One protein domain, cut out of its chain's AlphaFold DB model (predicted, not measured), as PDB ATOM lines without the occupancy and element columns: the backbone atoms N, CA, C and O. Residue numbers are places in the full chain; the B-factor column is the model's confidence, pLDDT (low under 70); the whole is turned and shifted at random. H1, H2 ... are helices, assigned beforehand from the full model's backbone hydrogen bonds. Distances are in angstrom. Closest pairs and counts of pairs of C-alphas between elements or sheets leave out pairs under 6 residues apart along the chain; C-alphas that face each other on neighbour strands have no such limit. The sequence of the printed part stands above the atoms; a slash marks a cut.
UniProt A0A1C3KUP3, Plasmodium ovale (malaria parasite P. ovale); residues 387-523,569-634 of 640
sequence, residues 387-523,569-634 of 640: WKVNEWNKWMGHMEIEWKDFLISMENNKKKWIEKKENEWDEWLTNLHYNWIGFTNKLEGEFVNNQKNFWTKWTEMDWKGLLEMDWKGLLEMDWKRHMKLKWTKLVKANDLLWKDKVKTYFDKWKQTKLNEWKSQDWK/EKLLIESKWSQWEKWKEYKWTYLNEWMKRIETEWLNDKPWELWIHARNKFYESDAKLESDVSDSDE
ATOM      1  N   TRP A 387      70.120-100.468 -83.971       93.62
ATOM      2  CA  TRP A 387      68.946-101.271 -84.313       93.62
ATOM      3  C   TRP A 387      67.689-100.746 -83.606       93.62
ATOM      4  O   TRP A 387      66.664-100.539 -84.249       93.62
ATOM      5  N   LYS A 388      67.787-100.412 -82.313       93.50
ATOM      6  CA  LYS A 388      66.663 -99.876 -81.518       93.50
ATOM      7  C   LYS A 388      66.154 -98.534 -82.054       93.50
ATOM      8  O   LYS A 388      64.948 -98.299 -82.097       93.50
ATOM      9  N   VAL A 389      67.064 -97.657 -82.487       92.94
ATOM     10  CA  VAL A 389      66.708 -96.384 -83.142       92.94
ATOM     11  C   VAL A 389      66.034 -96.630 -84.494       92.94
ATOM     12  O   VAL A 389      65.081 -95.932 -84.836       92.94
ATOM     13  N   ASN A 390      66.494 -97.622 -85.258       94.75
ATOM     14  CA  ASN A 390      65.873 -97.984 -86.528       94.75
ATOM     15  C   ASN A 390      64.445 -98.520 -86.339       94.75
ATOM     16  O   ASN A 390      63.547 -98.115 -87.072       94.75
ATOM     17  N   GLU A 391      64.212 -99.360 -85.330       95.31
ATOM     18  CA  GLU A 391      62.868 -99.854 -85.003       95.31
ATOM     19  C   GLU A 391      61.921 -98.723 -84.584       95.31
ATOM     20  O   GLU A 391      60.780 -98.691 -85.039       95.31
ATOM     21  N   TRP A 392      62.397 -97.734 -83.816       96.25
ATOM     22  CA  TRP A 392      61.611 -96.527 -83.525       96.25
ATOM     23  C   TRP A 392      61.221 -95.773 -84.798       96.25
ATOM     24  O   TRP A 392      60.060 -95.406 -84.971       96.25
ATOM     25  N   ASN A 393      62.174 -95.566 -85.709       96.19
ATOM     26  CA  ASN A 393      61.914 -94.853 -86.959       96.19
ATOM     27  C   ASN A 393      60.921 -95.610 -87.853       96.19
ATOM     28  O   ASN A 393      60.045 -94.986 -88.450       96.19
ATOM     29  N   LYS A 394      61.026 -96.944 -87.927       96.81
ATOM     30  CA  LYS A 394      60.052 -97.788 -88.635       96.81
ATOM     31  C   LYS A 394      58.668 -97.679 -88.009       96.81
ATOM     32  O   LYS A 394      57.697 -97.471 -88.734       96.81
ATOM     33  N   TRP A 395      58.584 -97.767 -86.682       97.50
ATOM     34  CA  TRP A 395      57.327 -97.636 -85.954       97.50
ATOM     35  C   TRP A 395      56.687 -96.261 -86.192       97.50
ATOM     36  O   TRP A 395      55.537 -96.195 -86.612       97.50
ATOM     37  N   MET A 396      57.448 -95.169 -86.066       97.31
ATOM     38  CA  MET A 396      56.982 -93.812 -86.387       97.31
ATOM     39  C   MET A 396      56.541 -93.663 -87.851       97.31
ATOM     40  O   MET A 396      55.564 -92.970 -88.126       97.31
ATOM     41  N   GLY A 397      57.221 -94.322 -88.795       96.06
ATOM     42  CA  GLY A 397      56.804 -94.367 -90.199       96.06
ATOM     43  C   GLY A 397      55.471 -95.094 -90.394       96.06
ATOM     44  O   GLY A 397      54.611 -94.620 -91.136       96.06
ATOM     45  N   HIS A 398      55.263 -96.202 -89.681       96.75
ATOM     46  CA  HIS A 398      54.003 -96.942 -89.684       96.75
ATOM     47  C   HIS A 398      52.846 -96.139 -89.065       96.75
ATOM     48  O   HIS A 398      51.727 -96.198 -89.574       96.75
ATOM     49  N   MET A 399      53.111 -95.307 -88.049       97.31
ATOM     50  CA  MET A 399      52.093 -94.439 -87.436       97.31
ATOM     51  C   MET A 399      51.434 -93.475 -88.430       97.31
ATOM     52  O   MET A 399      50.279 -93.106 -88.238       97.31
ATOM     53  N   GLU A 400      52.106 -93.080 -89.518       95.38
ATOM     54  CA  GLU A 400      51.469 -92.264 -90.564       95.38
ATOM     55  C   GLU A 400      50.430 -93.033 -91.387       95.38
ATOM     56  O   GLU A 400      49.498 -92.429 -91.920       95.38
ATOM     57  N   ILE A 401      50.575 -94.354 -91.498       95.62
ATOM     58  CA  ILE A 401      49.583 -95.221 -92.141       95.62
ATOM     59  C   ILE A 401      48.391 -95.373 -91.200       95.62
ATOM     60  O   ILE A 401      47.274 -95.021 -91.571       95.62
ATOM     61  N   GLU A 402      48.638 -95.762 -89.948       96.94
ATOM     62  CA  GLU A 402      47.571 -95.932 -88.955       96.94
ATOM     63  C   GLU A 402      46.821 -94.629 -88.652       96.94
ATOM     64  O   GLU A 402      45.627 -94.637 -88.346       96.94
ATOM     65  N   TRP A 403      47.494 -93.483 -88.770       97.00
ATOM     66  CA  TRP A 403      46.855 -92.175 -88.679       97.00
ATOM     67  C   TRP A 403      45.787 -91.975 -89.762       97.00
ATOM     68  O   TRP A 403      44.725 -91.414 -89.484       97.00
ATOM     69  N   LYS A 404      46.025 -92.446 -90.993       96.19
ATOM     70  CA  LYS A 404      45.019 -92.386 -92.068       96.19
ATOM     71  C   LYS A 404      43.818 -93.267 -91.737       96.19
ATOM     72  O   LYS A 404      42.687 -92.815 -91.903       96.19
ATOM     73  N   ASP A 405      44.051 -94.458 -91.195       96.69
ATOM     74  CA  ASP A 405      42.978 -95.364 -90.773       96.69
ATOM     75  C   ASP A 405      42.154 -94.763 -89.630       96.69
ATOM     76  O   ASP A 405      40.918 -94.798 -89.639       96.69
ATOM     77  N   PHE A 406      42.822 -94.104 -88.679       96.69
ATOM     78  CA  PHE A 406      42.154 -93.329 -87.640       96.69
ATOM     79  C   PHE A 406      41.294 -92.202 -88.231       96.69
ATOM     80  O   PHE A 406      40.148 -92.032 -87.816       96.69
ATOM     81  N   LEU A 407      41.788 -91.455 -89.226       95.31
ATOM     82  CA  LEU A 407      41.002 -90.410 -89.891       95.31
ATOM     83  C   LEU A 407      39.761 -90.969 -90.603       95.31
ATOM     84  O   LEU A 407      38.699 -90.345 -90.539       95.31
ATOM     85  N   ILE A 408      39.859 -92.147 -91.223       95.38
ATOM     86  CA  ILE A 408      38.711 -92.844 -91.825       95.38
ATOM     87  C   ILE A 408      37.688 -93.217 -90.743       95.38
ATOM     88  O   ILE A 408      36.496 -92.929 -90.883       95.38
ATOM     89  N   SER A 409      38.146 -93.785 -89.625       96.06
ATOM     90  CA  SER A 409      37.296 -94.086 -88.466       96.06
ATOM     91  C   SER A 409      36.614 -92.828 -87.908       96.06
ATOM     92  O   SER A 409      35.415 -92.831 -87.616       96.06
ATOM     93  N   MET A 410      37.335 -91.708 -87.844       94.81
ATOM     94  CA  MET A 410      36.784 -90.418 -87.432       94.81
ATOM     95  C   MET A 410      35.702 -89.907 -88.382       94.81
ATOM     96  O   MET A 410      34.704 -89.356 -87.917       94.81
ATOM     97  N   GLU A 411      35.854 -90.103 -89.690       93.88
ATOM     98  CA  GLU A 411      34.825 -89.737 -90.665       93.88
ATOM     99  C   GLU A 411      33.563 -90.602 -90.514       93.88
ATOM    100  O   GLU A 411      32.447 -90.090 -90.572       93.88
ATOM    101  N   ASN A 412      33.713 -91.890 -90.201       94.19
ATOM    102  CA  ASN A 412      32.575 -92.754 -89.877       94.19
ATOM    103  C   ASN A 412      31.879 -92.324 -88.575       94.19
ATOM    104  O   ASN A 412      30.650 -92.279 -88.512       94.19
ATOM    105  N   ASN A 413      32.643 -91.928 -87.553       94.44
ATOM    106  CA  ASN A 413      32.084 -91.393 -86.310       94.44
ATOM    107  C   ASN A 413      31.322 -90.078 -86.531       94.44
ATOM    108  O   ASN A 413      30.305 -89.850 -85.874       94.44
ATOM    109  N   LYS A 414      31.781 -89.224 -87.456       94.50
ATOM    110  CA  LYS A 414      31.052 -88.016 -87.871       94.50
ATOM    111  C   LYS A 414      29.709 -88.369 -88.505       94.50
ATOM    112  O   LYS A 414      28.704 -87.788 -88.112       94.50
ATOM    113  N   LYS A 415      29.672 -89.329 -89.434       94.50
ATOM    114  CA  LYS A 415      28.418 -89.776 -90.070       94.50
ATOM    115  C   LYS A 415      27.412 -90.284 -89.036       94.50
ATOM    116  O   LYS A 415      26.325 -89.724 -88.934       94.50
ATOM    117  N   LYS A 416      27.840 -91.206 -88.165       95.38
ATOM    118  CA  LYS A 416      27.022 -91.724 -87.051       95.38
ATOM    119  C   LYS A 416      26.521 -90.621 -86.120       95.38
ATOM    120  O   LYS A 416      25.420 -90.694 -85.581       95.38
ATOM    121  N   TRP A 417      27.330 -89.586 -85.893       95.75
ATOM    122  CA  TRP A 417      26.899 -88.435 -85.107       95.75
ATOM    123  C   TRP A 417      25.791 -87.649 -85.807       95.75
ATOM    124  O   TRP A 417      24.814 -87.309 -85.148       95.75
ATOM    125  N   ILE A 418      25.921 -87.366 -87.107       95.19
ATOM    126  CA  ILE A 418      24.874 -86.676 -87.878       95.19
ATOM    127  C   ILE A 418      23.582 -87.484 -87.875       95.19
ATOM    128  O   ILE A 418      22.543 -86.917 -87.565       95.19
ATOM    129  N   GLU A 419      23.652 -88.791 -88.127       94.44
ATOM    130  CA  GLU A 419      22.494 -89.696 -88.069       94.44
ATOM    131  C   GLU A 419      21.805 -89.629 -86.702       94.44
ATOM    132  O   GLU A 419      20.600 -89.412 -86.611       94.44
ATOM    133  N   LYS A 420      22.580 -89.687 -85.612       95.00
ATOM    134  CA  LYS A 420      22.027 -89.508 -84.267       95.00
ATOM    135  C   LYS A 420      21.357 -88.141 -84.092       95.00
ATOM    136  O   LYS A 420      20.318 -88.050 -83.445       95.00
ATOM    137  N   LYS A 421      21.954 -87.068 -84.622       94.44
ATOM    138  CA  LYS A 421      21.381 -85.716 -84.539       94.44
ATOM    139  C   LYS A 421      20.134 -85.543 -85.382       94.44
ATOM    140  O   LYS A 421      19.295 -84.733 -85.006       94.44
ATOM    141  N   GLU A 422      20.003 -86.301 -86.456       94.44
ATOM    142  CA  GLU A 422      18.777 -86.369 -87.237       94.44
ATOM    143  C   GLU A 422      17.639 -86.967 -86.402       94.44
ATOM    144  O   GLU A 422      16.599 -86.336 -86.254       94.44
ATOM    145  N   ASN A 423      17.885 -88.082 -85.712       91.69
ATOM    146  CA  ASN A 423      16.875 -88.693 -84.841       91.69
ATOM    147  C   ASN A 423      16.502 -87.786 -83.650       91.69
ATOM    148  O   ASN A 423      15.329 -87.607 -83.331       91.69
ATOM    149  N   GLU A 424      17.496 -87.162 -83.004       92.94
ATOM    150  CA  GLU A 424      17.251 -86.195 -81.919       92.94
ATOM    151  C   GLU A 424      16.494 -84.943 -82.410       92.94
ATOM    152  O   GLU A 424      15.808 -84.280 -81.629       92.94
ATOM    153  N   TRP A 425      16.639 -84.580 -83.688       92.88
ATOM    154  CA  TRP A 425      15.956 -83.430 -84.273       92.88
ATOM    155  C   TRP A 425      14.450 -83.649 -84.368       92.88
ATOM    156  O   TRP A 425      13.693 -82.728 -84.056       92.88
ATOM    157  N   ASP A 426      14.016 -84.847 -84.745       89.88
ATOM    158  CA  ASP A 426      12.593 -85.164 -84.869       89.88
ATOM    159  C   ASP A 426      11.898 -85.127 -83.506       89.88
ATOM    160  O   ASP A 426      10.861 -84.480 -83.346       89.88
ATOM    161  N   GLU A 427      12.524 -85.706 -82.478       91.19
ATOM    162  CA  GLU A 427      12.045 -85.601 -81.096       91.19
ATOM    163  C   GLU A 427      11.999 -84.136 -80.631       91.19
ATOM    164  O   GLU A 427      11.030 -83.676 -80.012       91.19
ATOM    165  N   TRP A 428      13.036 -83.361 -80.960       91.06
ATOM    166  CA  TRP A 428      13.089 -81.942 -80.634       91.06
ATOM    167  C   TRP A 428      11.965 -81.151 -81.317       91.06
ATOM    168  O   TRP A 428      11.361 -80.290 -80.674       91.06
ATOM    169  N   LEU A 429      11.649 -81.454 -82.580       88.06
ATOM    170  CA  LEU A 429      10.583 -80.810 -83.346       88.06
ATOM    171  C   LEU A 429       9.192 -81.167 -82.804       88.06
ATOM    172  O   LEU A 429       8.343 -80.283 -82.669       88.06
ATOM    173  N   THR A 430       8.963 -82.420 -82.413       88.88
ATOM    174  CA  THR A 430       7.715 -82.842 -81.755       88.88
ATOM    175  C   THR A 430       7.523 -82.100 -80.431       88.88
ATOM    176  O   THR A 430       6.479 -81.490 -80.189       88.88
ATOM    177  N   ASN A 431       8.565 -82.037 -79.597       89.38
ATOM    178  CA  ASN A 431       8.548 -81.252 -78.360       89.38
ATOM    179  C   ASN A 431       8.315 -79.757 -78.622       89.38
ATOM    180  O   ASN A 431       7.666 -79.059 -77.836       89.38
ATOM    181  N   LEU A 432       8.834 -79.235 -79.731       87.19
ATOM    182  CA  LEU A 432       8.587 -77.869 -80.176       87.19
ATOM    183  C   LEU A 432       7.104 -77.628 -80.466       87.19
ATOM    184  O   LEU A 432       6.553 -76.611 -80.041       87.19
ATOM    185  N   HIS A 433       6.467 -78.570 -81.159       86.19
ATOM    186  CA  HIS A 433       5.052 -78.517 -81.492       86.19
ATOM    187  C   HIS A 433       4.171 -78.590 -80.238       86.19
ATOM    188  O   HIS A 433       3.271 -77.768 -80.074       86.19
ATOM    189  N   TYR A 434       4.490 -79.464 -79.280       89.62
ATOM    190  CA  TYR A 434       3.784 -79.494 -77.994       89.62
ATOM    191  C   TYR A 434       3.911 -78.183 -77.218       89.62
ATOM    192  O   TYR A 434       2.928 -77.686 -76.672       89.62
ATOM    193  N   ASN A 435       5.100 -77.569 -77.215       86.25
ATOM    194  CA  ASN A 435       5.288 -76.254 -76.602       86.25
ATOM    195  C   ASN A 435       4.434 -75.172 -77.283       86.25
ATOM    196  O   ASN A 435       3.975 -74.250 -76.611       86.25
ATOM    197  N   TRP A 436       4.222 -75.275 -78.598       86.00
ATOM    198  CA  TRP A 436       3.366 -74.357 -79.348       86.00
ATOM    199  C   TRP A 436       1.893 -74.525 -78.961       86.00
ATOM    200  O   TRP A 436       1.210 -73.542 -78.670       86.00
ATOM    201  N   ILE A 437       1.415 -75.769 -78.868       87.50
ATOM    202  CA  ILE A 437       0.061 -76.074 -78.388       87.50
ATOM    203  C   ILE A 437      -0.122 -75.569 -76.949       87.50
ATOM    204  O   ILE A 437      -1.091 -74.881 -76.645       87.50
ATOM    205  N   GLY A 438       0.838 -75.827 -76.058       86.69
ATOM    206  CA  GLY A 438       0.787 -75.332 -74.680       86.69
ATOM    207  C   GLY A 438       0.742 -73.802 -74.595       86.69
ATOM    208  O   GLY A 438      -0.016 -73.247 -73.801       86.69
ATOM    209  N   PHE A 439       1.513 -73.113 -75.441       83.56
ATOM    210  CA  PHE A 439       1.487 -71.653 -75.548       83.56
ATOM    211  C   PHE A 439       0.117 -71.137 -76.006       83.56
ATOM    212  O   PHE A 439      -0.449 -70.260 -75.357       83.56
ATOM    213  N   THR A 440      -0.443 -71.708 -77.074       82.75
ATOM    214  CA  THR A 440      -1.757 -71.303 -77.603       82.75
ATOM    215  C   THR A 440      -2.901 -71.595 -76.627       82.75
ATOM    216  O   THR A 440      -3.745 -70.726 -76.426       82.75
ATOM    217  N   ASN A 441      -2.880 -72.732 -75.926       86.00
ATOM    218  CA  ASN A 441      -3.856 -73.057 -74.876       86.00
ATOM    219  C   ASN A 441      -3.772 -72.098 -73.681       86.00
ATOM    220  O   ASN A 441      -4.790 -71.683 -73.126       86.00
ATOM    221  N   LYS A 442      -2.553 -71.721 -73.269       82.69
ATOM    222  CA  LYS A 442      -2.362 -70.737 -72.198       82.69
ATOM    223  C   LYS A 442      -2.976 -69.389 -72.582       82.69
ATOM    224  O   LYS A 442      -3.636 -68.765 -71.757       82.69
ATOM    225  N   LEU A 443      -2.776 -68.966 -73.827       78.25
ATOM    226  CA  LEU A 443      -3.344 -67.725 -74.345       78.25
ATOM    227  C   LEU A 443      -4.867 -67.767 -74.433       78.25
ATOM    228  O   LEU A 443      -5.509 -66.787 -74.069       78.25
ATOM    229  N   GLU A 444      -5.445 -68.895 -74.854       82.25
ATOM    230  CA  GLU A 444      -6.895 -69.106 -74.801       82.25
ATOM    231  C   GLU A 444      -7.418 -68.908 -73.375       82.25
ATOM    232  O   GLU A 444      -8.344 -68.127 -73.160       82.25
ATOM    233  N   GLY A 445      -6.789 -69.552 -72.387       81.69
ATOM    234  CA  GLY A 445      -7.176 -69.423 -70.982       81.69
ATOM    235  C   GLY A 445      -7.057 -67.989 -70.460       81.69
ATOM    236  O   GLY A 445      -7.985 -67.483 -69.826       81.69
ATOM    237  N   GLU A 446      -5.948 -67.306 -70.761       76.81
ATOM    238  CA  GLU A 446      -5.753 -65.891 -70.420       76.81
ATOM    239  C   GLU A 446      -6.776 -64.980 -71.104       76.81
ATOM    240  O   GLU A 446      -7.141 -63.950 -70.543       76.81
ATOM    241  N   PHE A 447      -7.265 -65.342 -72.289       74.88
ATOM    242  CA  PHE A 447      -8.277 -64.579 -73.005       74.88
ATOM    243  C   PHE A 447      -9.696 -64.820 -72.465       74.88
ATOM    244  O   PHE A 447     -10.422 -63.861 -72.187       74.88
ATOM    245  N   VAL A 448     -10.094 -66.084 -72.290       76.94
ATOM    246  CA  VAL A 448     -11.442 -66.477 -71.843       76.94
ATOM    247  C   VAL A 448     -11.696 -66.019 -70.401       76.94
ATOM    248  O   VAL A 448     -12.736 -65.420 -70.115       76.94
ATOM    249  N   ASN A 449     -10.721 -66.193 -69.505       74.19
ATOM    250  CA  ASN A 449     -10.897 -65.928 -68.072       74.19
ATOM    251  C   ASN A 449     -10.708 -64.455 -67.674       74.19
ATOM    252  O   ASN A 449     -10.866 -64.100 -66.506       74.19
ATOM    253  N   ASN A 450     -10.360 -63.565 -68.609       68.94
ATOM    254  CA  ASN A 450     -10.093 -62.173 -68.263       68.94
ATOM    255  C   ASN A 450     -11.363 -61.312 -68.268       68.94
ATOM    256  O   ASN A 450     -11.703 -60.641 -69.248       68.94
ATOM    257  N   GLN A 451     -12.034 -61.303 -67.118       55.69
ATOM    258  CA  GLN A 451     -13.280 -60.577 -66.859       55.69
ATOM    259  C   GLN A 451     -13.120 -59.047 -66.971       55.69
ATOM    260  O   GLN A 451     -14.082 -58.335 -67.248       55.69
ATOM    261  N   LYS A 452     -11.894 -58.525 -66.795       56.78
ATOM    262  CA  LYS A 452     -11.625 -57.086 -66.613       56.78
ATOM    263  C   LYS A 452     -11.230 -56.304 -67.862       56.78
ATOM    264  O   LYS A 452     -11.099 -55.083 -67.781       56.78
ATOM    265  N   ASN A 453     -11.018 -56.948 -69.001       54.12
ATOM    266  CA  ASN A 453     -10.300 -56.272 -70.073       54.12
ATOM    267  C   ASN A 453     -11.181 -55.632 -71.161       54.12
ATOM    268  O   ASN A 453     -12.199 -56.180 -71.583       54.12
ATOM    269  N   PHE A 454     -10.665 -54.506 -71.677       53.19
ATOM    270  CA  PHE A 454     -11.122 -53.652 -72.788       53.19
ATOM    271  C   PHE A 454     -11.610 -54.374 -74.065       53.19
ATOM    272  O   PHE A 454     -12.284 -53.752 -74.886       53.19
ATOM    273  N   TRP A 455     -11.290 -55.660 -74.234       55.41
ATOM    274  CA  TRP A 455     -11.532 -56.466 -75.437       55.41
ATOM    275  C   TRP A 455     -13.012 -56.720 -75.767       55.41
ATOM    276  O   TRP A 455     -13.325 -57.113 -76.884       55.41
ATOM    277  N   THR A 456     -13.942 -56.502 -74.828       55.06
ATOM    278  CA  THR A 456     -15.393 -56.708 -75.054       55.06
ATOM    279  C   THR A 456     -16.012 -55.739 -76.054       55.06
ATOM    280  O   THR A 456     -17.092 -56.004 -76.572       55.06
ATOM    281  N   LYS A 457     -15.354 -54.605 -76.318       62.38
ATOM    282  CA  LYS A 457     -15.849 -53.564 -77.235       62.38
ATOM    283  C   LYS A 457     -15.186 -53.600 -78.608       62.38
ATOM    284  O   LYS A 457     -15.398 -52.689 -79.401       62.38
ATOM    285  N   TRP A 458     -14.339 -54.591 -78.852       66.25
ATOM    286  CA  TRP A 458     -13.471 -54.606 -80.018       66.25
ATOM    287  C   TRP A 458     -14.201 -55.171 -81.221       66.25
ATOM    288  O   TRP A 458     -14.804 -56.244 -81.161       66.25
ATOM    289  N   THR A 459     -14.142 -54.429 -82.316       64.06
ATOM    290  CA  THR A 459     -14.623 -54.875 -83.618       64.06
ATOM    291  C   THR A 459     -13.654 -55.894 -84.217       64.06
ATOM    292  O   THR A 459     -12.498 -55.993 -83.804       64.06
ATOM    293  N   GLU A 460     -14.087 -56.635 -85.238       63.94
ATOM    294  CA  GLU A 460     -13.205 -57.529 -86.007       63.94
ATOM    295  C   GLU A 460     -11.956 -56.791 -86.536       63.94
ATOM    296  O   GLU A 460     -10.874 -57.366 -86.616       63.94
ATOM    297  N   MET A 461     -12.078 -55.490 -86.832       68.69
ATOM    298  CA  MET A 461     -10.964 -54.639 -87.263       68.69
ATOM    299  C   MET A 461      -9.965 -54.344 -86.137       68.69
ATOM    300  O   MET A 461      -8.761 -54.376 -86.384       68.69
ATOM    301  N   ASP A 462     -10.444 -54.106 -84.913       67.06
ATOM    302  CA  ASP A 462      -9.586 -53.903 -83.736       67.06
ATOM    303  C   ASP A 462      -8.831 -55.193 -83.395       67.06
ATOM    304  O   ASP A 462      -7.632 -55.172 -83.114       67.06
ATOM    305  N   TRP A 463      -9.513 -56.336 -83.524       66.50
ATOM    306  CA  TRP A 463      -8.908 -57.657 -83.393       66.50
ATOM    307  C   TRP A 463      -7.824 -57.900 -84.428       66.50
ATOM    308  O   TRP A 463      -6.708 -58.268 -84.072       66.50
ATOM    309  N   LYS A 464      -8.127 -57.651 -85.701       65.19
ATOM    310  CA  LYS A 464      -7.172 -57.832 -86.791       65.19
ATOM    311  C   LYS A 464      -5.965 -56.903 -86.644       65.19
ATOM    312  O   LYS A 464      -4.837 -57.357 -86.801       65.19
ATOM    313  N   GLY A 465      -6.185 -55.643 -86.263       68.12
ATOM    314  CA  GLY A 465      -5.116 -54.674 -86.013       68.12
ATOM    315  C   GLY A 465      -4.205 -55.077 -84.853       68.12
ATOM    316  O   GLY A 465      -2.990 -54.909 -84.928       68.12
ATOM    317  N   LEU A 466      -4.764 -55.680 -83.805       64.94
ATOM    318  CA  LEU A 466      -3.975 -56.166 -82.683       64.94
ATOM    319  C   LEU A 466      -3.267 -57.493 -82.955       64.94
ATOM    320  O   LEU A 466      -2.125 -57.686 -82.542       64.94
ATOM    321  N   LEU A 467      -3.911 -58.395 -83.690       63.41
ATOM    322  CA  LEU A 467      -3.278 -59.606 -84.200       63.41
ATOM    323  C   LEU A 467      -2.124 -59.269 -85.166       63.41
ATOM    324  O   LEU A 467      -1.117 -59.968 -85.246       63.41
ATOM    325  N   GLU A 468      -2.211 -58.151 -85.876       66.81
ATOM    326  CA  GLU A 468      -1.110 -57.687 -86.717       66.81
ATOM    327  C   GLU A 468      -0.006 -56.956 -85.929       66.81
ATOM    328  O   GLU A 468       1.163 -57.064 -86.311       66.81
ATOM    329  N   MET A 469      -0.329 -56.245 -84.837       65.50
ATOM    330  CA  MET A 469       0.646 -55.483 -84.036       65.50
ATOM    331  C   MET A 469       1.155 -56.211 -82.783       65.50
ATOM    332  O   MET A 469       2.354 -56.483 -82.695       65.50
ATOM    333  N   ASP A 470       0.287 -56.534 -81.823       67.12
ATOM    334  CA  ASP A 470       0.703 -57.144 -80.552       67.12
ATOM    335  C   ASP A 470       1.000 -58.624 -80.714       67.12
ATOM    336  O   ASP A 470       1.967 -59.116 -80.141       67.12
ATOM    337  N   TRP A 471       0.223 -59.344 -81.522       66.81
ATOM    338  CA  TRP A 471       0.453 -60.774 -81.708       66.81
ATOM    339  C   TRP A 471       1.688 -61.050 -82.555       66.81
ATOM    340  O   TRP A 471       2.498 -61.894 -82.186       66.81
ATOM    341  N   LYS A 472       1.920 -60.277 -83.621       69.12
ATOM    342  CA  LYS A 472       3.209 -60.298 -84.326       69.12
ATOM    343  C   LYS A 472       4.361 -59.945 -83.381       69.12
ATOM    344  O   LYS A 472       5.421 -60.557 -83.461       69.12
ATOM    345  N   GLY A 473       4.141 -59.011 -82.452       72.44
ATOM    346  CA  GLY A 473       5.069 -58.694 -81.366       72.44
ATOM    347  C   GLY A 473       5.337 -59.877 -80.429       72.44
ATOM    348  O   GLY A 473       6.499 -60.185 -80.184       72.44
ATOM    349  N   LEU A 474       4.297 -60.571 -79.961       69.31
ATOM    350  CA  LEU A 474       4.365 -61.757 -79.097       69.31
ATOM    351  C   LEU A 474       5.033 -62.941 -79.814       69.31
ATOM    352  O   LEU A 474       5.957 -63.551 -79.282       69.31
ATOM    353  N   LEU A 475       4.655 -63.238 -81.057       72.31
ATOM    354  CA  LEU A 475       5.299 -64.271 -81.874       72.31
ATOM    355  C   LEU A 475       6.773 -63.961 -82.122       72.31
ATOM    356  O   LEU A 475       7.614 -64.856 -82.050       72.31
ATOM    357  N   GLU A 476       7.115 -62.708 -82.408       76.56
ATOM    358  CA  GLU A 476       8.496 -62.326 -82.688       76.56
ATOM    359  C   GLU A 476       9.355 -62.294 -81.409       76.56
ATOM    360  O   GLU A 476      10.455 -62.858 -81.378       76.56
ATOM    361  N   MET A 477       8.854 -61.679 -80.332       74.50
ATOM    362  CA  MET A 477       9.594 -61.475 -79.082       74.50
ATOM    363  C   MET A 477       9.562 -62.670 -78.135       74.50
ATOM    364  O   MET A 477      10.604 -62.975 -77.550       74.50
ATOM    365  N   ASP A 478       8.424 -63.343 -77.991       71.56
ATOM    366  CA  ASP A 478       8.245 -64.390 -76.981       71.56
ATOM    367  C   ASP A 478       8.403 -65.785 -77.577       71.56
ATOM    368  O   ASP A 478       8.940 -66.673 -76.919       71.56
ATOM    369  N   TRP A 479       8.047 -65.986 -78.847       75.94
ATOM    370  CA  TRP A 479       8.218 -67.289 -79.489       75.94
ATOM    371  C   TRP A 479       9.519 -67.391 -80.295       75.94
ATOM    372  O   TRP A 479      10.455 -68.088 -79.888       75.94
ATOM    373  N   LYS A 480       9.647 -66.660 -81.409       80.44
ATOM    374  CA  LYS A 480      10.788 -66.755 -82.342       80.44
ATOM    375  C   LYS A 480      12.118 -66.449 -81.665       80.44
ATOM    376  O   LYS A 480      13.096 -67.175 -81.860       80.44
ATOM    377  N   ARG A 481      12.179 -65.419 -80.814       84.94
ATOM    378  CA  ARG A 481      13.388 -65.110 -80.035       84.94
ATOM    379  C   ARG A 481      13.764 -66.242 -79.080       84.94
ATOM    380  O   ARG A 481      14.942 -66.605 -79.012       84.94
ATOM    381  N   HIS A 482      12.797 -66.796 -78.348       83.31
ATOM    382  CA  HIS A 482      13.044 -67.920 -77.443       83.31
ATOM    383  C   HIS A 482      13.507 -69.157 -78.213       83.31
ATOM    384  O   HIS A 482      14.449 -69.822 -77.775       83.31
ATOM    385  N   MET A 483      12.944 -69.417 -79.393       83.62
ATOM    386  CA  MET A 483      13.368 -70.524 -80.251       83.62
ATOM    387  C   MET A 483      14.758 -70.333 -80.822       83.62
ATOM    388  O   MET A 483      15.588 -71.233 -80.717       83.62
ATOM    389  N   LYS A 484      15.078 -69.136 -81.310       87.25
ATOM    390  CA  LYS A 484      16.438 -68.799 -81.736       87.25
ATOM    391  C   LYS A 484      17.445 -69.003 -80.605       87.25
ATOM    392  O   LYS A 484      18.545 -69.509 -80.838       87.25
ATOM    393  N   LEU A 485      17.078 -68.639 -79.373       89.75
ATOM    394  CA  LEU A 485      17.917 -68.859 -78.198       89.75
ATOM    395  C   LEU A 485      18.082 -70.354 -77.887       89.75
ATOM    396  O   LEU A 485      19.211 -70.786 -77.648       89.75
ATOM    397  N   LYS A 486      16.991 -71.134 -77.894       88.69
ATOM    398  CA  LYS A 486      17.018 -72.592 -77.688       88.69
ATOM    399  C   LYS A 486      17.890 -73.278 -78.744       88.69
ATOM    400  O   LYS A 486      18.820 -73.987 -78.371       88.69
ATOM    401  N   TRP A 487      17.677 -72.968 -80.022       90.75
ATOM    402  CA  TRP A 487      18.484 -73.455 -81.142       90.75
ATOM    403  C   TRP A 487      19.969 -73.123 -80.971       90.75
ATOM    404  O   TRP A 487      20.821 -74.006 -80.994       90.75
ATOM    405  N   THR A 488      20.295 -71.855 -80.701       92.12
ATOM    406  CA  THR A 488      21.693 -71.423 -80.532       92.12
ATOM    407  C   THR A 488      22.372 -72.139 -79.362       92.12
ATOM    408  O   THR A 488      23.556 -72.466 -79.439       92.12
ATOM    409  N   LYS A 489      21.649 -72.368 -78.257       93.12
ATOM    410  CA  LYS A 489      22.168 -73.124 -77.109       93.12
ATOM    411  C   LYS A 489      22.405 -74.590 -77.468       93.12
ATOM    412  O   LYS A 489      23.466 -75.104 -77.130       93.12
ATOM    413  N   LEU A 490      21.465 -75.219 -78.171       91.56
ATOM    414  CA  LEU A 490      21.568 -76.605 -78.627       91.56
ATOM    415  C   LEU A 490      22.768 -76.796 -79.560       91.56
ATOM    416  O   LEU A 490      23.590 -77.677 -79.325       91.56
ATOM    417  N   VAL A 491      22.919 -75.930 -80.564       93.81
ATOM    418  CA  VAL A 491      24.056 -75.958 -81.495       93.81
ATOM    419  C   VAL A 491      25.378 -75.823 -80.746       93.81
ATOM    420  O   VAL A 491      26.263 -76.655 -80.911       93.81
ATOM    421  N   LYS A 492      25.497 -74.825 -79.861       93.62
ATOM    422  CA  LYS A 492      26.725 -74.605 -79.081       93.62
ATOM    423  C   LYS A 492      27.062 -75.776 -78.165       93.62
ATOM    424  O   LYS A 492      28.233 -76.115 -78.032       93.62
ATOM    425  N   ALA A 493      26.060 -76.365 -77.515       94.06
ATOM    426  CA  ALA A 493      26.262 -77.536 -76.672       94.06
ATOM    427  C   ALA A 493      26.790 -78.710 -77.505       94.06
ATOM    428  O   ALA A 493      27.772 -79.334 -77.121       94.06
ATOM    429  N   ASN A 494      26.206 -78.954 -78.679       93.69
ATOM    430  CA  ASN A 494      26.648 -80.021 -79.571       93.69
ATOM    431  C   ASN A 494      28.035 -79.769 -80.185       93.69
ATOM    432  O   ASN A 494      28.820 -80.709 -80.268       93.69
ATOM    433  N   ASP A 495      28.374 -78.523 -80.533       92.75
ATOM    434  CA  ASP A 495      29.724 -78.153 -80.985       92.75
ATOM    435  C   ASP A 495      30.783 -78.486 -79.919       92.75
ATOM    436  O   ASP A 495      31.859 -78.990 -80.242       92.75
ATOM    437  N   LEU A 496      30.491 -78.200 -78.644       92.56
ATOM    438  CA  LEU A 496      31.384 -78.513 -77.525       92.56
ATOM    439  C   LEU A 496      31.476 -80.023 -77.287       92.56
ATOM    440  O   LEU A 496      32.577 -80.559 -77.234       92.56
ATOM    441  N   LEU A 497      30.332 -80.711 -77.228       94.06
ATOM    442  CA  LEU A 497      30.281 -82.160 -77.025       94.06
ATOM    443  C   LEU A 497      31.052 -82.921 -78.105       94.06
ATOM    444  O   LEU A 497      31.753 -83.884 -77.802       94.06
ATOM    445  N   TRP A 498      30.938 -82.496 -79.365       92.62
ATOM    446  CA  TRP A 498      31.683 -83.125 -80.448       92.62
ATOM    447  C   TRP A 498      33.189 -82.893 -80.312       92.62
ATOM    448  O   TRP A 498      33.960 -83.840 -80.448       92.62
ATOM    449  N   LYS A 499      33.623 -81.669 -79.985       91.31
ATOM    450  CA  LYS A 499      35.045 -81.376 -79.732       91.31
ATOM    451  C   LYS A 499      35.617 -82.240 -78.609       91.31
ATOM    452  O   LYS A 499      36.699 -82.802 -78.776       91.31
ATOM    453  N   ASP A 500      34.876 -82.401 -77.516       92.88
ATOM    454  CA  ASP A 500      35.289 -83.250 -76.395       92.88
ATOM    455  C   ASP A 500      35.386 -84.726 -76.808       92.88
ATOM    456  O   ASP A 500      36.344 -85.416 -76.448       92.88
ATOM    457  N   LYS A 501      34.444 -85.216 -77.628       93.81
ATOM    458  CA  LYS A 501      34.501 -86.575 -78.187       93.81
ATOM    459  C   LYS A 501      35.704 -86.788 -79.095       93.81
ATOM    460  O   LYS A 501      36.396 -87.786 -78.939       93.81
ATOM    461  N   VAL A 502      35.971 -85.854 -80.008       92.88
ATOM    462  CA  VAL A 502      37.135 -85.900 -80.907       92.88
ATOM    463  C   VAL A 502      38.424 -86.003 -80.097       92.88
ATOM    464  O   VAL A 502      39.244 -86.879 -80.366       92.88
ATOM    465  N   LYS A 503      38.564 -85.163 -79.065       93.38
ATOM    466  CA  LYS A 503      39.711 -85.208 -78.160       93.38
ATOM    467  C   LYS A 503      39.816 -86.559 -77.452       93.38
ATOM    468  O   LYS A 503      40.873 -87.173 -77.470       93.38
ATOM    469  N   THR A 504      38.708 -87.059 -76.911       94.94
ATOM    470  CA  THR A 504      38.664 -88.353 -76.213       94.94
ATOM    471  C   THR A 504      39.059 -89.516 -77.128       94.94
ATOM    472  O   THR A 504      39.832 -90.382 -76.724       94.94
ATOM    473  N   TYR A 505      38.561 -89.544 -78.367       95.38
ATOM    474  CA  TYR A 505      38.920 -90.573 -79.345       95.38
ATOM    475  C   TYR A 505      40.401 -90.513 -79.708       95.38
ATOM    476  O   TYR A 505      41.061 -91.551 -79.730       95.38
ATOM    477  N   PHE A 506      40.924 -89.309 -79.943       96.62
ATOM    478  CA  PHE A 506      42.331 -89.117 -80.260       96.62
ATOM    479  C   PHE A 506      43.241 -89.493 -79.086       96.62
ATOM    480  O   PHE A 506      44.202 -90.231 -79.280       96.62
ATOM    481  N   ASP A 507      42.912 -89.070 -77.863       96.31
ATOM    482  CA  ASP A 507      43.671 -89.419 -76.662       96.31
ATOM    483  C   ASP A 507      43.673 -90.932 -76.422       96.31
ATOM    484  O   ASP A 507      44.731 -91.509 -76.172       96.31
ATOM    485  N   LYS A 508      42.522 -91.599 -76.569       97.19
ATOM    486  CA  LYS A 508      42.431 -93.060 -76.443       97.19
ATOM    487  C   LYS A 508      43.286 -93.769 -77.494       97.19
ATOM    488  O   LYS A 508      44.044 -94.674 -77.148       97.19
ATOM    489  N   TRP A 509      43.186 -93.355 -78.755       97.56
ATOM    490  CA  TRP A 509      43.976 -93.924 -79.848       97.56
ATOM    491  C   TRP A 509      45.481 -93.719 -79.617       97.56
ATOM    492  O   TRP A 509      46.234 -94.690 -79.594       97.56
ATOM    493  N   LYS A 510      45.896 -92.486 -79.304       96.06
ATOM    494  CA  LYS A 510      47.277 -92.110 -78.968       96.06
ATOM    495  C   LYS A 510      47.845 -92.971 -77.838       96.06
ATOM    496  O   LYS A 510      48.947 -93.496 -77.957       96.06
ATOM    497  N   GLN A 511      47.106 -93.127 -76.739       96.12
ATOM    498  CA  GLN A 511      47.565 -93.946 -75.613       96.12
ATOM    499  C   GLN A 511      47.670 -95.424 -75.987       96.12
ATOM    500  O   GLN A 511      48.633 -96.078 -75.603       96.12
ATOM    501  N   THR A 512      46.721 -95.934 -76.774       97.50
ATOM    502  CA  THR A 512      46.743 -97.324 -77.252       97.50
ATOM    503  C   THR A 512      48.009 -97.591 -78.067       97.50
ATOM    504  O   THR A 512      48.766 -98.496 -77.730       97.50
ATOM    505  N   LYS A 513      48.320 -96.730 -79.042       97.44
ATOM    506  CA  LYS A 513      49.524 -96.862 -79.880       97.44
ATOM    507  C   LYS A 513      50.821 -96.721 -79.100       97.44
ATOM    508  O   LYS A 513      51.733 -97.531 -79.251       97.44
ATOM    509  N   LEU A 514      50.892 -95.758 -78.184       96.19
ATOM    510  CA  LEU A 514      52.061 -95.623 -77.319       96.19
ATOM    511  C   LEU A 514      52.256 -96.853 -76.412       96.19
ATOM    512  O   LEU A 514      53.394 -97.236 -76.134       96.19
ATOM    513  N   ASN A 515      51.172 -97.474 -75.944       95.81
ATOM    514  CA  ASN A 515      51.240 -98.684 -75.129       95.81
ATOM    515  C   ASN A 515      51.677 -99.904 -75.949       95.81
ATOM    516  O   ASN A 515      52.506-100.668 -75.461       95.81
ATOM    517  N   GLU A 516      51.210-100.055 -77.193       96.12
ATOM    518  CA  GLU A 516      51.689-101.093 -78.126       96.12
ATOM    519  C   GLU A 516      53.213-101.003 -78.332       96.12
ATOM    520  O   GLU A 516      53.917-102.014 -78.293       96.12
ATOM    521  N   TRP A 517      53.751 -99.785 -78.463       96.31
ATOM    522  CA  TRP A 517      55.198 -99.557 -78.553       96.31
ATOM    523  C   TRP A 517      55.949 -99.882 -77.258       96.31
ATOM    524  O   TRP A 517      57.036-100.457 -77.281       96.31
ATOM    525  N   LYS A 518      55.394 -99.506 -76.102       92.88
ATOM    526  CA  LYS A 518      56.015 -99.789 -74.798       92.88
ATOM    527  C   LYS A 518      55.987-101.271 -74.431       92.88
ATOM    528  O   LYS A 518      56.838-101.690 -73.656       92.88
ATOM    529  N   SER A 519      55.035-102.023 -74.979       93.94
ATOM    530  CA  SER A 519      54.819-103.446 -74.688       93.94
ATOM    531  C   SER A 519      55.638-104.382 -75.578       93.94
ATOM    532  O   SER A 519      55.431-105.585 -75.536       93.94
ATOM    533  N   GLN A 520      56.550-103.851 -76.398       94.44
ATOM    534  CA  GLN A 520      57.482-104.675 -77.166       94.44
ATOM    535  C   GLN A 520      58.384-105.466 -76.211       94.44
ATOM    536  O   GLN A 520      59.009-104.866 -75.331       94.44
ATOM    537  N   ASP A 521      58.501-106.779 -76.419       92.69
ATOM    538  CA  ASP A 521      59.197-107.701 -75.508       92.69
ATOM    539  C   ASP A 521      60.599-107.204 -75.129       92.69
ATOM    540  O   ASP A 521      60.917-107.039 -73.949       92.69
ATOM    541  N   TRP A 522      61.407-106.828 -76.128       92.44
ATOM    542  CA  TRP A 522      62.769-106.332 -75.908       92.44
ATOM    543  C   TRP A 522      62.818-105.030 -75.091       92.44
ATOM    544  O   TRP A 522      63.803-104.780 -74.393       92.44
ATOM    545  N   LYS A 523      61.775-104.188 -75.148       92.44
ATOM    546  CA  LYS A 523      61.679-102.970 -74.329       92.44
ATOM    547  C   LYS A 523      61.284-103.294 -72.905       92.44
ATOM    548  O   LYS A 523      61.857-102.702 -71.997       92.44
ATOM    549  N   GLU A 569      46.996 -83.480 -83.515       94.56
ATOM    550  CA  GLU A 569      45.890 -82.939 -82.713       94.56
ATOM    551  C   GLU A 569      45.442 -81.577 -83.245       94.56
ATOM    552  O   GLU A 569      44.249 -81.330 -83.432       94.56
ATOM    553  N   LYS A 570      46.407 -80.710 -83.570       92.75
ATOM    554  CA  LYS A 570      46.126 -79.401 -84.156       92.75
ATOM    555  C   LYS A 570      45.372 -79.528 -85.481       92.75
ATOM    556  O   LYS A 570      44.351 -78.863 -85.654       92.75
ATOM    557  N   LEU A 571      45.818 -80.411 -86.377       92.06
ATOM    558  CA  LEU A 571      45.132 -80.670 -87.650       92.06
ATOM    559  C   LEU A 571      43.702 -81.186 -87.442       92.06
ATOM    560  O   LEU A 571      42.792 -80.797 -88.173       92.06
ATOM    561  N   LEU A 572      43.496 -82.038 -86.435       90.50
ATOM    562  CA  LEU A 572      42.191 -82.606 -86.110       90.50
ATOM    563  C   LEU A 572      41.218 -81.539 -85.581       90.50
ATOM    564  O   LEU A 572      40.066 -81.497 -86.010       90.50
ATOM    565  N   ILE A 573      41.683 -80.656 -84.689       84.88
ATOM    566  CA  ILE A 573      40.872 -79.586 -84.081       84.88
ATOM    567  C   ILE A 573      40.581 -78.455 -85.078       84.88
ATOM    568  O   ILE A 573      39.486 -77.887 -85.064       84.88
ATOM    569  N   GLU A 574      41.543 -78.111 -85.936       84.19
ATOM    570  CA  GLU A 574      41.394 -77.054 -86.947       84.19
ATOM    571  C   GLU A 574      40.572 -77.505 -88.165       84.19
ATOM    572  O   GLU A 574      40.124 -76.671 -88.960       84.19
ATOM    573  N   SER A 575      40.328 -78.813 -88.304       85.12
ATOM    574  CA  SER A 575      39.542 -79.375 -89.397       85.12
ATOM    575  C   SER A 575      38.099 -78.866 -89.371       85.12
ATOM    576  O   SER A 575      37.333 -79.097 -88.432       85.12
ATOM    577  N   LYS A 576      37.699 -78.174 -90.442       83.94
ATOM    578  CA  LYS A 576      36.313 -77.735 -90.620       83.94
ATOM    579  C   LYS A 576      35.426 -78.923 -90.969       83.94
ATOM    580  O   LYS A 576      35.644 -79.600 -91.971       83.94
ATOM    581  N   TRP A 577      34.350 -79.100 -90.207       91.38
ATOM    582  CA  TRP A 577      33.342 -80.111 -90.497       91.38
ATOM    583  C   TRP A 577      32.202 -79.538 -91.345       91.38
ATOM    584  O   TRP A 577      31.175 -79.091 -90.839       91.38
ATOM    585  N   SER A 578      32.395 -79.547 -92.664       90.81
ATOM    586  CA  SER A 578      31.462 -78.943 -93.625       90.81
ATOM    587  C   SER A 578      30.049 -79.533 -93.573       90.81
ATOM    588  O   SER A 578      29.082 -78.788 -93.695       90.81
ATOM    589  N   GLN A 579      29.913 -80.845 -93.366       92.69
ATOM    590  CA  GLN A 579      28.607 -81.505 -93.271       92.69
ATOM    591  C   GLN A 579      27.807 -81.030 -92.054       92.69
ATOM    592  O   GLN A 579      26.623 -80.749 -92.186       92.69
ATOM    593  N   TRP A 580      28.448 -80.869 -90.894       94.94
ATOM    594  CA  TRP A 580      27.782 -80.340 -89.704       94.94
ATOM    595  C   TRP A 580      27.363 -78.877 -89.867       94.94
ATOM    596  O   TRP A 580      26.267 -78.504 -89.459       94.94
ATOM    597  N   GLU A 581      28.188 -78.046 -90.511       94.25
ATOM    598  CA  GLU A 581      27.789 -76.671 -90.843       94.25
ATOM    599  C   GLU A 581      26.568 -76.640 -91.771       94.25
ATOM    600  O   GLU A 581      25.604 -75.928 -91.487       94.25
ATOM    601  N   LYS A 582      26.562 -77.471 -92.822       95.62
ATOM    602  CA  LYS A 582      25.409 -77.616 -93.724       95.62
ATOM    603  C   LYS A 582      24.166 -78.111 -92.989       95.62
ATOM    604  O   LYS A 582      23.086 -77.574 -93.204       95.62
ATOM    605  N   TRP A 583      24.316 -79.091 -92.100       96.06
ATOM    606  CA  TRP A 583      23.214 -79.607 -91.290       96.06
ATOM    607  C   TRP A 583      22.606 -78.498 -90.423       96.06
ATOM    608  O   TRP A 583      21.396 -78.294 -90.441       96.06
ATOM    609  N   LYS A 584      23.436 -77.696 -89.742       94.50
ATOM    610  CA  LYS A 584      22.969 -76.554 -88.939       94.50
ATOM    611  C   LYS A 584      22.207 -75.528 -89.776       94.50
ATOM    612  O   LYS A 584      21.163 -75.041 -89.346       94.50
ATOM    613  N   GLU A 585      22.726 -75.181 -90.948       95.12
ATOM    614  CA  GLU A 585      22.078 -74.227 -91.852       95.12
ATOM    615  C   GLU A 585      20.734 -74.755 -92.369       95.12
ATOM    616  O   GLU A 585      19.724 -74.044 -92.315       95.12
ATOM    617  N   TYR A 586      20.701 -76.019 -92.792       96.19
ATOM    618  CA  TYR A 586      19.491 -76.693 -93.251       96.19
ATOM    619  C   TYR A 586      18.418 -76.734 -92.157       96.19
ATOM    620  O   TYR A 586      17.307 -76.245 -92.362       96.19
ATOM    621  N   LYS A 587      18.755 -77.221 -90.958       95.06
ATOM    622  CA  LYS A 587      17.806 -77.324 -89.839       95.06
ATOM    623  C   LYS A 587      17.320 -75.967 -89.344       95.06
ATOM    624  O   LYS A 587      16.148 -75.814 -89.006       95.06
ATOM    625  N   TRP A 588      18.180 -74.948 -89.357       93.75
ATOM    626  CA  TRP A 588      17.761 -73.579 -89.061       93.75
ATOM    627  C   TRP A 588      16.771 -73.039 -90.100       93.75
ATOM    628  O   TRP A 588      15.792 -72.382 -89.741       93.75
ATOM    629  N   THR A 589      17.006 -73.316 -91.382       94.25
ATOM    630  CA  THR A 589      16.100 -72.925 -92.470       94.25
ATOM    631  C   THR A 589      14.750 -73.614 -92.316       94.25
ATOM    632  O   THR A 589      13.732 -72.927 -92.240       94.25
ATOM    633  N   TYR A 590      14.762 -74.935 -92.120       94.12
ATOM    634  CA  TYR A 590      13.570 -75.733 -91.849       94.12
ATOM    635  C   TYR A 590      12.771 -75.178 -90.664       94.12
ATOM    636  O   TYR A 590      11.567 -74.961 -90.765       94.12
ATOM    637  N   LEU A 591      13.434 -74.883 -89.542       90.44
ATOM    638  CA  LEU A 591      12.784 -74.327 -88.354       90.44
ATOM    639  C   LEU A 591      12.078 -72.999 -88.650       90.44
ATOM    640  O   LEU A 591      10.965 -72.769 -88.179       90.44
ATOM    641  N   ASN A 592      12.708 -72.117 -89.426       89.06
ATOM    642  CA  ASN A 592      12.099 -70.843 -89.802       89.06
ATOM    643  C   ASN A 592      10.883 -71.025 -90.713       89.06
ATOM    644  O   ASN A 592       9.905 -70.293 -90.567       89.06
ATOM    645  N   GLU A 593      10.933 -71.975 -91.642       91.69
ATOM    646  CA  GLU A 593       9.803 -72.307 -92.513       91.69
ATOM    647  C   GLU A 593       8.654 -72.931 -91.725       91.69
ATOM    648  O   GLU A 593       7.515 -72.486 -91.853       91.69
ATOM    649  N   TRP A 594       8.957 -73.874 -90.832       89.94
ATOM    650  CA  TRP A 594       7.991 -74.469 -89.911       89.94
ATOM    651  C   TRP A 594       7.301 -73.407 -89.046       89.94
ATOM    652  O   TRP A 594       6.074 -73.386 -88.963       89.94
ATOM    653  N   MET A 595       8.062 -72.465 -88.469       85.62
ATOM    654  CA  MET A 595       7.492 -71.372 -87.669       85.62
ATOM    655  C   MET A 595       6.569 -70.473 -88.500       85.62
ATOM    656  O   MET A 595       5.500 -70.099 -88.023       85.62
ATOM    657  N   LYS A 596       6.953 -70.135 -89.739       86.62
ATOM    658  CA  LYS A 596       6.108 -69.343 -90.649       86.62
ATOM    659  C   LYS A 596       4.827 -70.078 -91.027       86.62
ATOM    660  O   LYS A 596       3.774 -69.450 -91.112       86.62
ATOM    661  N   ARG A 597       4.916 -71.387 -91.275       88.56
ATOM    662  CA  ARG A 597       3.757 -72.216 -91.610       88.56
ATOM    663  C   ARG A 597       2.758 -72.219 -90.459       88.56
ATOM    664  O   ARG A 597       1.612 -71.856 -90.681       88.56
ATOM    665  N   ILE A 598       3.218 -72.504 -89.242       85.44
ATOM    666  CA  ILE A 598       2.364 -72.493 -88.047       85.44
ATOM    667  C   ILE A 598       1.748 -71.114 -87.795       85.44
ATOM    668  O   ILE A 598       0.569 -71.020 -87.471       85.44
ATOM    669  N   GLU A 599       2.521 -70.038 -87.970       81.12
ATOM    670  CA  GLU A 599       2.007 -68.667 -87.876       81.12
ATOM    671  C   GLU A 599       0.874 -68.428 -88.888       81.12
ATOM    672  O   GLU A 599      -0.161 -67.869 -88.538       81.12
ATOM    673  N   THR A 600       1.044 -68.900 -90.124       85.12
ATOM    674  CA  THR A 600       0.046 -68.751 -91.194       85.12
ATOM    675  C   THR A 600      -1.201 -69.599 -90.935       85.12
ATOM    676  O   THR A 600      -2.310 -69.092 -91.072       85.12
ATOM    677  N   GLU A 601      -1.036 -70.868 -90.552       86.00
ATOM    678  CA  GLU A 601      -2.133 -71.785 -90.210       86.00
ATOM    679  C   GLU A 601      -2.966 -71.218 -89.059       86.00
ATOM    680  O   GLU A 601      -4.170 -71.034 -89.200       86.00
ATOM    681  N   TRP A 602      -2.315 -70.802 -87.973       81.31
ATOM    682  CA  TRP A 602      -2.999 -70.233 -86.814       81.31
ATOM    683  C   TRP A 602      -3.758 -68.937 -87.145       81.31
ATOM    684  O   TRP A 602      -4.867 -68.729 -86.657       81.31
ATOM    685  N   LEU A 603      -3.198 -68.067 -87.998       79.94
ATOM    686  CA  LEU A 603      -3.889 -66.858 -88.466       79.94
ATOM    687  C   LEU A 603      -5.096 -67.177 -89.361       79.94
ATOM    688  O   LEU A 603      -6.090 -66.452 -89.317       79.94
ATOM    689  N   ASN A 604      -5.016 -68.236 -90.168       85.44
ATOM    690  CA  ASN A 604      -6.101 -68.665 -91.051       85.44
ATOM    691  C   ASN A 604      -7.233 -69.365 -90.291       85.44
ATOM    692  O   ASN A 604      -8.397 -69.152 -90.627       85.44
ATOM    693  N   ASP A 605      -6.900 -70.150 -89.265       84.88
ATOM    694  CA  ASP A 605      -7.868 -70.872 -88.431       84.88
ATOM    695  C   ASP A 605      -8.696 -69.934 -87.542       84.88
ATOM    696  O   ASP A 605      -9.742 -70.330 -87.024       84.88
ATOM    697  N   LYS A 606      -8.231 -68.691 -87.359       81.50
ATOM    698  CA  LYS A 606      -8.872 -67.648 -86.552       81.50
ATOM    699  C   LYS A 606      -9.408 -68.149 -85.197       81.50
ATOM    700  O   LYS A 606     -10.569 -67.901 -84.856       81.50
ATOM    701  N   PRO A 607      -8.585 -68.822 -84.373       78.69
ATOM    702  CA  PRO A 607      -9.053 -69.481 -83.151       78.69
ATOM    703  C   PRO A 607      -9.710 -68.516 -82.151       78.69
ATOM    704  O   PRO A 607     -10.592 -68.919 -81.394       78.69
ATOM    705  N   TRP A 608      -9.363 -67.225 -82.195       76.00
ATOM    706  CA  TRP A 608      -9.997 -66.188 -81.379       76.00
ATOM    707  C   TRP A 608     -11.508 -66.048 -81.618       76.00
ATOM    708  O   TRP A 608     -12.220 -65.680 -80.687       76.00
ATOM    709  N   GLU A 609     -12.030 -66.361 -82.810       81.62
ATOM    710  CA  GLU A 609     -13.478 -66.336 -83.068       81.62
ATOM    711  C   GLU A 609     -14.196 -67.365 -82.178       81.62
ATOM    712  O   GLU A 609     -15.200 -67.055 -81.531       81.62
ATOM    713  N   LEU A 610     -13.626 -68.568 -82.051       83.94
ATOM    714  CA  LEU A 610     -14.124 -69.599 -81.137       83.94
ATOM    715  C   LEU A 610     -13.956 -69.186 -79.674       83.94
ATOM    716  O   LEU A 610     -14.864 -69.409 -78.868       83.94
ATOM    717  N   TRP A 611     -12.831 -68.560 -79.330       83.50
ATOM    718  CA  TRP A 611     -12.583 -68.098 -77.967       83.50
ATOM    719  C   TRP A 611     -13.570 -67.002 -77.539       83.50
ATOM    720  O   TRP A 611     -14.031 -67.016 -76.399       83.50
ATOM    721  N   ILE A 612     -13.954 -66.085 -78.439       77.00
ATOM    722  CA  ILE A 612     -14.987 -65.062 -78.187       77.00
ATOM    723  C   ILE A 612     -16.324 -65.734 -77.858       77.00
ATOM    724  O   ILE A 612     -16.974 -65.369 -76.879       77.00
ATOM    725  N   HIS A 613     -16.718 -66.752 -78.628       80.19
ATOM    726  CA  HIS A 613     -17.935 -67.513 -78.346       80.19
ATOM    727  C   HIS A 613     -17.870 -68.254 -77.004       80.19
ATOM    728  O   HIS A 613     -18.838 -68.213 -76.241       80.19
ATOM    729  N   ALA A 614     -16.745 -68.908 -76.698       82.06
ATOM    730  CA  ALA A 614     -16.542 -69.605 -75.427       82.06
ATOM    731  C   ALA A 614     -16.635 -68.642 -74.235       82.06
ATOM    732  O   ALA A 614     -17.313 -68.928 -73.250       82.06
ATOM    733  N   ARG A 615     -16.021 -67.467 -74.374       78.69
ATOM    734  CA  ARG A 615     -16.052 -66.393 -73.389       78.69
ATOM    735  C   ARG A 615     -17.460 -65.841 -73.161       78.69
ATOM    736  O   ARG A 615     -17.881 -65.732 -72.014       78.69
ATOM    737  N   ASN A 616     -18.185 -65.480 -74.223       78.94
ATOM    738  CA  ASN A 616     -19.544 -64.936 -74.094       78.94
ATOM    739  C   ASN A 616     -20.458 -65.935 -73.385       78.94
ATOM    740  O   ASN A 616     -21.166 -65.562 -72.457       78.94
ATOM    741  N   LYS A 617     -20.348 -67.220 -73.740       81.50
ATOM    742  CA  LYS A 617     -21.074 -68.289 -73.058       81.50
ATOM    743  C   LYS A 617     -20.746 -68.364 -71.565       81.50
ATOM    744  O   LYS A 617     -21.666 -68.542 -70.780       81.50
ATOM    745  N   PHE A 618     -19.470 -68.246 -71.193       78.12
ATOM    746  CA  PHE A 618     -19.015 -68.294 -69.800       78.12
ATOM    747  C   PHE A 618     -19.618 -67.156 -68.955       78.12
ATOM    748  O   PHE A 618     -20.183 -67.406 -67.896       78.12
ATOM    749  N   TYR A 619     -19.594 -65.915 -69.453       73.75
ATOM    750  CA  TYR A 619     -20.127 -64.773 -68.697       73.75
ATOM    751  C   TYR A 619     -21.653 -64.611 -68.781       73.75
ATOM    752  O   TYR A 619     -22.255 -64.077 -67.854       73.75
ATOM    753  N   GLU A 620     -22.309 -65.078 -69.850       72.06
ATOM    754  CA  GLU A 620     -23.779 -65.127 -69.915       72.06
ATOM    755  C   GLU A 620     -24.369 -66.124 -68.907       72.06
ATOM    756  O   GLU A 620     -25.466 -65.894 -68.398       72.06
ATOM    757  N   SER A 621     -23.659 -67.219 -68.599       66.25
ATOM    758  CA  SER A 621     -24.060 -68.133 -67.522       66.25
ATOM    759  C   SER A 621     -23.891 -67.520 -66.134       66.25
ATOM    760  O   SER A 621     -24.790 -67.672 -65.311       66.25
ATOM    761  N   ASP A 622     -22.802 -66.786 -65.892       61.03
ATOM    762  CA  ASP A 622     -22.562 -66.131 -64.599       61.03
ATOM    763  C   ASP A 622     -23.590 -65.019 -64.329       61.03
ATOM    764  O   ASP A 622     -24.119 -64.915 -63.225       61.03
ATOM    765  N   ALA A 623     -23.957 -64.241 -65.355       61.09
ATOM    766  CA  ALA A 623     -24.950 -63.173 -65.229       61.09
ATOM    767  C   ALA A 623     -26.374 -63.685 -64.923       61.09
ATOM    768  O   ALA A 623     -27.126 -63.007 -64.227       61.09
ATOM    769  N   LYS A 624     -26.751 -64.872 -65.425       61.53
ATOM    770  CA  LYS A 624     -28.042 -65.509 -65.097       61.53
ATOM    771  C   LYS A 624     -28.074 -66.072 -63.675       61.53
ATOM    772  O   LYS A 624     -29.096 -65.988 -63.009       61.53
ATOM    773  N   LEU A 625     -26.951 -66.612 -63.202       57.38
ATOM    774  CA  LEU A 625     -26.819 -67.073 -61.819       57.38
ATOM    775  C   LEU A 625     -26.924 -65.916 -60.817       57.38
ATOM    776  O   LEU A 625     -27.537 -66.085 -59.770       57.38
ATOM    777  N   GLU A 626     -26.379 -64.738 -61.135       56.22
ATOM    778  CA  GLU A 626     -26.542 -63.552 -60.285       56.22
ATOM    779  C   GLU A 626     -27.985 -63.017 -60.278       56.22
ATOM    780  O   GLU A 626     -28.462 -62.635 -59.210       56.22
ATOM    781  N   SER A 627     -28.704 -63.033 -61.413       57.91
ATOM    782  CA  SER A 627     -30.106 -62.579 -61.459       57.91
ATOM    783  C   SER A 627     -31.057 -63.497 -60.689       57.91
ATOM    784  O   SER A 627     -31.914 -63.012 -59.951       57.91
ATOM    785  N   ASP A 628     -30.871 -64.813 -60.810       54.66
ATOM    786  CA  ASP A 628     -31.718 -65.806 -60.137       54.66
ATOM    787  C   ASP A 628     -31.502 -65.802 -58.609       54.66
ATOM    788  O   ASP A 628     -32.424 -66.096 -57.849       54.66
ATOM    789  N   VAL A 629     -30.308 -65.419 -58.136       56.69
ATOM    790  CA  VAL A 629     -30.030 -65.231 -56.702       56.69
ATOM    791  C   VAL A 629     -30.666 -63.937 -56.182       56.69
ATOM    792  O   VAL A 629     -31.269 -63.953 -55.111       56.69
ATOM    793  N   SER A 630     -30.623 -62.837 -56.945       54.44
ATOM    794  CA  SER A 630     -31.244 -61.569 -56.527       54.44
ATOM    795  C   SER A 630     -32.777 -61.598 -56.490       54.44
ATOM    796  O   SER A 630     -33.360 -60.969 -55.609       54.44
ATOM    797  N   ASP A 631     -33.430 -62.357 -57.374       52.72
ATOM    798  CA  ASP A 631     -34.895 -62.499 -57.356       52.72
ATOM    799  C   ASP A 631     -35.375 -63.394 -56.192       52.72
ATOM    800  O   ASP A 631     -36.486 -63.226 -55.688       52.72
ATOM    801  N   SER A 632     -34.519 -64.295 -55.690       53.31
ATOM    802  CA  SER A 632     -34.836 -65.146 -54.532       53.31
ATOM    803  C   SER A 632     -34.779 -64.418 -53.177       53.31
ATOM    804  O   SER A 632     -35.448 -64.833 -52.229       53.31
ATOM    805  N   ASP A 633     -34.052 -63.297 -53.093       51.34
ATOM    806  CA  ASP A 633     -33.961 -62.473 -51.880       51.34
ATOM    807  C   ASP A 633     -35.120 -61.457 -51.753       51.34
ATOM    808  O   ASP A 633     -35.471 -61.054 -50.638       51.34
ATOM    809  N   GLU A 634     -35.782 -61.068 -52.854       49.50
ATOM    810  CA  GLU A 634     -36.961 -60.179 -52.807       49.50
ATOM    811  C   GLU A 634     -38.263 -60.911 -52.430       49.50
ATOM    812  O   GLU A 634     -39.128 -60.323 -51.770       49.50
TER     813      GLU A 634
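AT A GLANCE: This is residues 387 to 523 and 569 to 634 of the 640 residues of a protein of Plasmodium ovale (malaria parasite P. ovale) (UniProt A0A1C3KUP3). Three helices, H1, H3 and H5, run lengthwise in a slender, loose bundle, up and down, each against the one before. H6 prolongs one end, its residues 620 to 634 sticking out. The printed part has 203 residues with six named helices, H1 to H6: all helix, extended, radius of gyration of the C-alphas 30.8 A, spans 117 by 36 by 20 A.

IN THESE COORDINATES: H1, residues 387 to 448, begins at C-alpha (68.946, -101.271, -84.313) and is 88.5 A long. H3, residues 460 to 518, is 81.9 A. H5 is residues 578 to 605; H6, residues 607 to 634, ends at (-36.961, -60.179, -52.807). H2 is residues 454 to 457, H4 569 to 574.

HOW THE PARTS SIT: H1 and H3 are close but not clearly touching, closest C-alphas Trp 395 and Trp 517, 7.9 A. H3 and H5 only just touch, with 3 pairs of C-alphas within 8 A, closest Val 491 and Lys 584, 7.5 A. H4 touches H3, closest C-alphas Ile 573 and Lys 499, 7.5 A. H6 touches H1 at residues 444 to 448 alone, at a steep tilt of 40 degrees, closest C-alphas Arg 615 and Val 448, 4.9 A. H2 touches no helix. Every O i to N i+4 pair is within hydrogen-bond range in H4 and H5, 55 of 58 in H1, 50 of 55 in H3, 22 of 24 in H6.

THE WHOLE: Residues 524 to 568 are cut out, a 26.8 A gap between C-alphas 523 and 569. pLDDT is under 70 at residues 450 to 472, 474 and 621 to 634.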